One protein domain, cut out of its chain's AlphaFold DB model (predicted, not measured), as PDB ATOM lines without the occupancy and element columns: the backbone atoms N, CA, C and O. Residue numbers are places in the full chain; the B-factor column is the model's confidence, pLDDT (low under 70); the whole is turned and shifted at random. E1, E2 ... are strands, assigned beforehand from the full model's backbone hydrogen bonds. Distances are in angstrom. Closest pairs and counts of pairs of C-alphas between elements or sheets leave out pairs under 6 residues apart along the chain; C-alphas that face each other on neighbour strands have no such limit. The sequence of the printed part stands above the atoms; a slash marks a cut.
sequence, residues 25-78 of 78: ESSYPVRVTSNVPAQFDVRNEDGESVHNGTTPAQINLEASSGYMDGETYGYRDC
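This is residues 25 to 78 of the 78 residues of an uncharacterized protein of Pseudomonas alcaligenes (UniProt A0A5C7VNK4). Two small antiparallel sheets, the pair E1 - E4 and the three strands E3 - E2 - E6, make the two long sides of a flat frame with few contacts between them. Links E1 to E2 and E3 to E4 join the sides at one end; the turn after E5 makes the far end. The 54 printed residues, all strand in class, hold E1 to E6 in order and no named helix; the whole is only just compact, close to loose, radius of gyration of the C-alphas 11.7 A, spans 38 by 21 by 12 A.

E1, residues 27 to 32, is antiparallel to E4, residues 57 to 62, at 150 degrees; N 30 and O 59 are within hydrogen-bond range at 2.8 A. E2, residues 39 to 43, forms a hairpin with E3, residues 49 to 54, N 42 to O 51 2.8 A. E4 runs on into E5, residues 64 to 66, at 32 degrees; E5 pairs with no named strand. E6, residues 74 to 77, is antiparallel to E2, N 43 to O 74 3.0 A.

E1 spans 15.5 A from C-alpha 27 at (-58.118, -36.406, 26.495); E4 spans 16.2 A. E6 ends at C-alpha 77 (-38.864, -23.138, 27.138).

The printed part has no cut and no long link. Residues 25, 77 and 78 are under pLDDT 70.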
ATOM      1  N   GLU A  25     -64.757 -35.134  24.903       66.56
ATOM      2  CA  GLU A  25     -63.632 -36.067  24.874       66.56
ATOM      3  C   GLU A  25     -62.683 -35.623  25.992       66.56
ATOM      4  O   GLU A  25     -62.358 -34.441  26.093       66.56
ATOM      5  N   SER A  26     -62.329 -36.531  26.900       75.12
ATOM      6  CA  SER A  26     -61.595 -36.160  28.115       75.12
ATOM      7  C   SER A  26     -60.112 -35.918  27.866       75.12
ATOM      8  O   SER A  26     -59.489 -35.225  28.654       75.12
ATOM      9  N   SER A  27     -59.551 -36.446  26.777       81.38
ATOM     10  CA  SER A  27     -58.118 -36.406  26.495       81.38
ATOM     11  C   SER A  27     -57.875 -36.198  25.005       81.38
ATOM     12  O   SER A  27     -58.445 -36.915  24.182       81.38
ATOM     13  N   TYR A  28     -57.031 -35.228  24.655       84.25
ATOM     14  CA  TYR A  28     -56.735 -34.864  23.271       84.25
ATOM     15  C   TYR A  28     -55.243 -35.033  22.945       84.25
ATOM     16  O   TYR A  28     -54.385 -34.584  23.712       84.25
ATOM     17  N   PRO A  29     -54.897 -35.614  21.780       86.75
ATOM     18  CA  PRO A  29     -53.513 -35.721  21.340       86.75
ATOM     19  C   PRO A  29     -52.997 -34.377  20.810       86.75
ATOM     20  O   PRO A  29     -53.408 -33.904  19.749       86.75
ATOM     21  N   VAL A  30     -52.023 -33.792  21.500       87.25
ATOM     22  CA  VAL A  30     -51.336 -32.555  21.118       87.25
ATOM     23  C   VAL A  30     -49.943 -32.873  20.582       87.25
ATOM     24  O   VAL A  30     -49.178 -33.646  21.161       87.25
ATOM     25  N   ARG A  31     -49.597 -32.277  19.438       87.38
ATOM     26  CA  ARG A  31     -48.279 -32.434  18.819       87.38
ATOM     27  C   ARG A  31     -47.420 -31.209  19.113       87.38
ATOM     28  O   ARG A  31     -47.747 -30.111  18.677       87.38
ATOM     29  N   VAL A  32     -46.299 -31.421  19.793       84.62
ATOM     30  CA  VAL A  32     -45.303 -30.386  20.083       84.62
ATOM     31  C   VAL A  32     -44.192 -30.486  19.042       84.62
ATOM     32  O   VAL A  32     -43.504 -31.507  18.946       84.62
ATOM     33  N   THR A  33     -44.018 -29.442  18.233       86.69
ATOM     34  CA  THR A  33     -43.008 -29.394  17.163       86.69
ATOM     35  C   THR A  33     -42.162 -28.136  17.262       86.69
ATOM     36  O   THR A  33     -42.699 -27.058  17.497       86.69
ATOM     37  N   SER A  34     -40.864 -28.262  16.993       82.50
ATOM     38  CA  SER A  34     -39.934 -27.139  16.859       82.50
ATOM     39  C   SER A  34     -38.980 -27.390  15.688       82.50
ATOM     40  O   SER A  34     -38.827 -28.529  15.242       82.50
ATOM     41  N   ASN A  35     -38.353 -26.329  15.172       84.44
ATOM     42  CA  ASN A  35     -37.373 -26.412  14.079       84.44
ATOM     43  C   ASN A  35     -36.079 -27.127  14.501       84.44
ATOM     44  O   ASN A  35     -35.390 -27.709  13.667       84.44
ATOM     45  N   VAL A  36     -35.748 -27.069  15.791       84.69
ATOM     46  CA  VAL A  36     -34.580 -27.712  16.401       84.69
ATOM     47  C   VAL A  36     -35.039 -28.549  17.595       84.69
ATOM     48  O   VAL A  36     -36.069 -28.223  18.185       84.69
ATOM     49  N   PRO A  37     -34.317 -29.617  17.973       83.81
ATOM     50  CA  PRO A  37     -34.626 -30.356  19.191       83.81
ATOM     51  C   PRO A  37     -34.483 -29.427  20.404       83.81
ATOM     52  O   PRO A  37     -33.373 -29.063  20.788       83.81
ATOM     53  N   ALA A  38     -35.620 -29.025  20.971       84.31
ATOM     54  CA  ALA A  38     -35.716 -28.163  22.139       84.31
ATOM     55  C   ALA A  38     -36.369 -28.930  23.291       84.31
ATOM     56  O   ALA A  38     -37.261 -29.756  23.072       84.31
ATOM     57  N   GLN A  39     -35.899 -28.671  24.508       88.06
ATOM     58  CA  GLN A  39     -36.537 -29.188  25.712       88.06
ATOM     59  C   GLN A  39     -37.801 -28.382  25.988       88.06
ATOM     60  O   GLN A  39     -37.796 -27.162  25.849       88.06
ATOM     61  N   PHE A  40     -38.870 -29.069  26.374       87.44
ATOM     62  CA  PHE A  40     -40.126 -28.429  26.733       87.44
ATOM     63  C   PHE A  40     -40.664 -28.972  28.051       87.44
ATOM     64  O   PHE A  40     -40.447 -30.138  28.400       87.44
ATOM     65  N   ASP A  41     -41.398 -28.112  28.748       90.31
ATOM     66  CA  ASP A  41     -42.094 -28.409  29.992       90.31
ATOM     67  C   ASP A  41     -43.512 -27.830  29.912       90.31
ATOM     68  O   ASP A  41     -43.707 -26.615  29.782       90.31
ATOM     69  N   VAL A  42     -44.495 -28.726  29.928       89.06
ATOM     70  CA  VAL A  42     -45.923 -28.413  29.934       89.06
ATOM     71  C   VAL A  42     -46.405 -28.454  31.371       89.06
ATOM     72  O   VAL A  42     -46.243 -29.466  32.059       89.06
ATOM     73  N   ARG A  43     -47.030 -27.360  31.802       90.56
ATOM     74  CA  ARG A  43     -47.648 -27.241  33.123       90.56
ATOM     75  C   ARG A  43     -49.161 -27.147  33.023       90.56
ATOM     76  O   ARG A  43     -49.640 -26.540  32.068       90.56
ATOM     77  N   ASN A  44     -49.873 -27.725  33.986       90.62
ATOM     78  CA  ASN A  44     -51.313 -27.506  34.157       90.62
ATOM     79  C   ASN A  44     -51.597 -26.106  34.731       90.62
ATOM     80  O   ASN A  44     -50.678 -25.311  34.973       90.62
ATOM     81  N   GLU A  45     -52.874 -25.812  34.951       88.19
ATOM     82  CA  GLU A  45     -53.318 -24.531  35.501       88.19
ATOM     83  C   GLU A  45     -52.854 -24.296  36.945       88.19
ATOM     84  O   GLU A  45     -52.557 -23.158  37.315       88.19
ATOM     85  N   ASP A  46     -52.661 -25.370  37.716       87.75
ATOM     86  CA  ASP A  46     -52.072 -25.343  39.061       87.75
ATOM     87  C   ASP A  46     -50.552 -25.071  39.056       87.75
ATOM     88  O   ASP A  46     -49.929 -24.866  40.103       87.75
ATOM     89  N   GLY A  47     -49.927 -25.022  37.875       86.25
ATOM     90  CA  GLY A  47     -48.496 -24.777  37.701       86.25
ATOM     91  C   GLY A  47     -47.613 -26.010  37.924       86.25
ATOM     92  O   GLY A  47     -46.381 -25.887  37.965       86.25
ATOM     93  N   GLU A  48     -48.208 -27.192  38.037       87.75
ATOM     94  CA  GLU A  48     -47.525 -28.475  38.137       87.75
ATOM     95  C   GLU A  48     -47.053 -28.945  36.760       87.75
ATOM     96  O   GLU A  48     -47.782 -28.871  35.772       87.75
ATOM     97  N   SER A  49     -45.818 -29.441  36.680       88.31
ATOM     98  CA  SER A  49     -45.280 -30.020  35.444       88.31
ATOM     99  C   SER A  49     -45.950 -31.362  35.160       88.31
ATOM    100  O   SER A  49     -45.659 -32.357  35.823       88.31
ATOM    101  N   VAL A  50     -46.818 -31.386  34.150       89.44
ATOM    102  CA  VAL A  50     -47.556 -32.584  33.720       89.44
ATOM    103  C   VAL A  50     -46.823 -33.360  32.633       89.44
ATOM    104  O   VAL A  50     -47.016 -34.566  32.500       89.44
ATOM    105  N   HIS A  51     -45.965 -32.694  31.852       88.06
ATOM    106  CA  HIS A  51     -45.191 -33.361  30.813       88.06
ATOM    107  C   HIS A  51     -43.886 -32.628  30.521       88.06
ATOM    108  O   HIS A  51     -43.882 -31.430  30.262       88.06
ATOM    109  N   ASN A  52     -42.781 -33.364  30.463       89.00
ATOM    110  CA  ASN A  52     -41.491 -32.858  30.008       89.00
ATOM    111  C   ASN A  52     -40.929 -33.739  28.887       89.00
ATOM    112  O   ASN A  52     -41.228 -34.933  28.806       89.00
ATOM    113  N   GLY A  53     -40.131 -33.158  27.994       87.69
ATOM    114  CA  GLY A  53     -39.562 -33.909  26.878       87.69
ATOM    115  C   GLY A  53     -38.724 -33.072  25.925       87.69
ATOM    116  O   GLY A  53     -38.333 -31.948  26.225       87.69
ATOM    117  N   THR A  54     -38.425 -33.643  24.759       87.94
ATOM    118  CA  THR A  54     -37.717 -32.963  23.667       87.94
ATOM    119  C   THR A  54     -38.554 -33.035  22.397       87.94
ATOM    120  O   THR A  54     -39.100 -34.089  22.072       87.94
ATOM    121  N   THR A  55     -38.682 -31.921  21.679       87.31
ATOM    122  CA  THR A  55     -39.428 -31.876  20.414       87.31
ATOM    123  C   THR A  55     -38.708 -32.647  19.297       87.31
ATOM    124  O   THR A  55     -37.480 -32.571  19.223       87.31
ATOM    125  N   PRO A  56     -39.427 -33.278  18.347       89.06
ATOM    126  CA  PRO A  56     -40.882 -33.372  18.252       89.06
ATOM    127  C   PRO A  56     -41.455 -34.501  19.120       89.06
ATOM    128  O   PRO A  56     -40.938 -35.616  19.124       89.06
ATOM    129  N   ALA A  57     -42.570 -34.230  19.794       86.88
ATOM    130  CA  ALA A  57     -43.265 -35.206  20.631       86.88
ATOM    131  C   ALA A  57     -44.784 -35.118  20.436       86.88
ATOM    132  O   ALA A  57     -45.317 -34.073  20.057       86.88
ATOM    133  N   GLN A  58     -45.480 -36.225  20.688       89.00
ATOM    134  CA  GLN A  58     -46.936 -36.263  20.774       89.00
ATOM    135  C   GLN A  58     -47.307 -36.610  22.210       89.00
ATOM    136  O   GLN A  58     -46.849 -37.624  22.731       89.00
ATOM    137  N   ILE A  59     -48.103 -35.749  22.831       88.81
ATOM    138  CA  ILE A  59     -48.527 -35.867  24.223       88.81
ATOM    139  C   ILE A  59     -50.052 -35.859  24.265       88.81
ATOM    140  O   ILE A  59     -50.680 -35.165  23.469       88.81
ATOM    141  N   ASN A  60     -50.655 -36.641  25.154       90.12
ATOM    142  CA  ASN A  60     -52.092 -36.559  25.405       90.12
ATOM    143  C   ASN A  60     -52.307 -35.628  26.592       90.12
ATOM    144  O   ASN A  60     -51.665 -35.809  27.626       90.12
ATOM    145  N   LEU A  61     -53.162 -34.628  26.413       88.19
ATOM    146  CA  LEU A  61     -53.513 -33.671  27.453       88.19
ATOM    147  C   LEU A  61     -54.986 -33.838  27.798       88.19
ATOM    148  O   LEU A  61     -55.829 -33.916  26.900       88.19
ATOM    149  N   GLU A  62     -55.284 -33.879  29.091       88.12
ATOM    150  CA  GLU A  62     -56.663 -33.907  29.566       88.12
ATOM    151  C   GLU A  62     -57.337 -32.568  29.257       88.12
ATOM    152  O   GLU A  62     -56.727 -31.507  29.366       88.12
ATOM    153  N   ALA A  63     -58.598 -32.610  28.852       85.94
ATOM    154  CA  ALA A  63     -59.380 -31.433  28.500       85.94
ATOM    155  C   ALA A  63     -59.937 -30.695  29.727       85.94
ATOM    156  O   ALA A  63     -60.487 -29.602  29.581       85.94
ATOM    157  N   SER A  64     -59.883 -31.315  30.910       82.44
ATOM    158  CA  SER A  64     -60.682 -30.912  32.064       82.44
ATOM    159  C   SER A  64     -60.037 -31.276  33.406       82.44
ATOM    160  O   SER A  64     -59.578 -32.406  33.570       82.44
ATOM    161  N   SER A  65     -60.045 -30.316  34.341       83.25
ATOM    162  CA  SER A  65     -59.498 -30.405  35.706       83.25
ATOM    163  C   SER A  65     -60.546 -30.917  36.692       83.25
ATOM    164  O   SER A  65     -60.242 -31.283  37.829       83.25
ATOM    165  N   GLY A  66     -61.812 -30.982  36.267       80.44
ATOM    166  CA  GLY A  66     -62.940 -31.307  37.130       80.44
ATOM    167  C   GLY A  66     -64.302 -31.199  36.439       80.44
ATOM    168  O   GLY A  66     -64.429 -31.147  35.222       80.44
ATOM    169  N   TYR A  67     -65.388 -31.191  37.215       78.19
ATOM    170  CA  TYR A  67     -66.735 -31.146  36.639       78.19
ATOM    171  C   TYR A  67     -67.048 -29.769  36.034       78.19
ATOM    172  O   TYR A  67     -67.294 -28.813  36.764       78.19
ATOM    173  N   MET A  68     -67.105 -29.709  34.698       76.00
ATOM    174  CA  MET A  68     -67.288 -28.471  33.919       76.00
ATOM    175  C   MET A  68     -66.167 -27.443  34.123       76.00
ATOM    176  O   MET A  68     -66.396 -26.251  33.924       76.00
ATOM    177  N   ASP A  69     -64.976 -27.919  34.487       81.94
ATOM    178  CA  ASP A  69     -63.776 -27.098  34.616       81.94
ATOM    179  C   ASP A  69     -62.792 -27.465  33.507       81.94
ATOM    180  O   ASP A  69     -62.522 -28.648  33.285       81.94
ATOM    181  N   GLY A  70     -62.370 -26.480  32.724       84.81
ATOM    182  CA  GLY A  70     -61.544 -26.705  31.539       84.81
ATOM    183  C   GLY A  70     -60.070 -26.557  31.879       84.81
ATOM    184  O   GLY A  70     -59.693 -25.551  32.460       84.81
ATOM    185  N   GLU A  71     -59.235 -27.504  31.453       88.62
ATOM    186  CA  GLU A  71     -57.791 -27.424  31.708       88.62
ATOM    187  C   GLU A  71     -57.115 -26.367  30.848       88.62
ATOM    188  O   GLU A  71     -57.345 -26.271  29.634       88.62
ATOM    189  N   THR A  72     -56.196 -25.629  31.466       88.62
ATOM    190  CA  THR A  72     -55.337 -24.673  30.772       88.62
ATOM    191  C   THR A  72     -53.877 -25.054  30.943       88.62
ATOM    192  O   THR A  72     -53.358 -25.095  32.053       88.62
ATOM    193  N   TYR A  73     -53.180 -25.254  29.824       89.50
ATOM    194  CA  TYR A  73     -51.766 -25.619  29.845       89.50
ATOM    195  C   TYR A  73     -50.850 -24.449  29.489       89.50
ATOM    196  O   TYR A  73     -51.042 -23.760  28.484       89.50
ATOM    197  N   GLY A  74     -49.811 -24.264  30.300       88.00
ATOM    198  CA  GLY A  74     -48.735 -23.306  30.072       88.00
ATOM    199  C   GLY A  74     -47.501 -23.971  29.470       88.00
ATOM    200  O   GLY A  74     -47.089 -25.047  29.901       88.00
ATOM    201  N   TYR A  75     -46.879 -23.299  28.502       81.56
ATOM    202  CA  TYR A  75     -45.630 -23.737  27.884       81.56
ATOM    203  C   TYR A  75     -44.442 -22.937  28.436       81.56
ATOM    204  O   TYR A  75     -44.493 -21.704  28.494       81.56
ATOM    205  N   ARG A  76     -43.366 -23.630  28.829       75.12
ATOM    206  CA  ARG A  76     -42.072 -23.010  29.136       75.12
ATOM    207  C   ARG A  76     -40.946 -23.660  28.341       75.12
ATOM    208  O   ARG A  76     -40.755 -24.873  28.407       75.12
ATOM    209  N   ASP A  77     -40.195 -22.813  27.643       65.12
ATOM    210  CA  ASP A  77     -38.864 -23.138  27.138       65.12
ATOM    211  C   ASP A  77     -37.878 -23.101  28.315       65.12
ATOM    212  O   ASP A  77     -37.835 -22.107  29.052       65.12
ATOM    213  N   CYS A  78     -37.135 -24.191  28.511       59.91
ATOM    214  CA  CYS A  78     -36.104 -24.321  29.545       59.91
ATOM    215  C   CYS A  78     -34.706 -24.056  28.980       59.91
ATOM    216  O   CYS A  78     -34.415 -24.550  27.864       59.91
TER     217      CYS A  78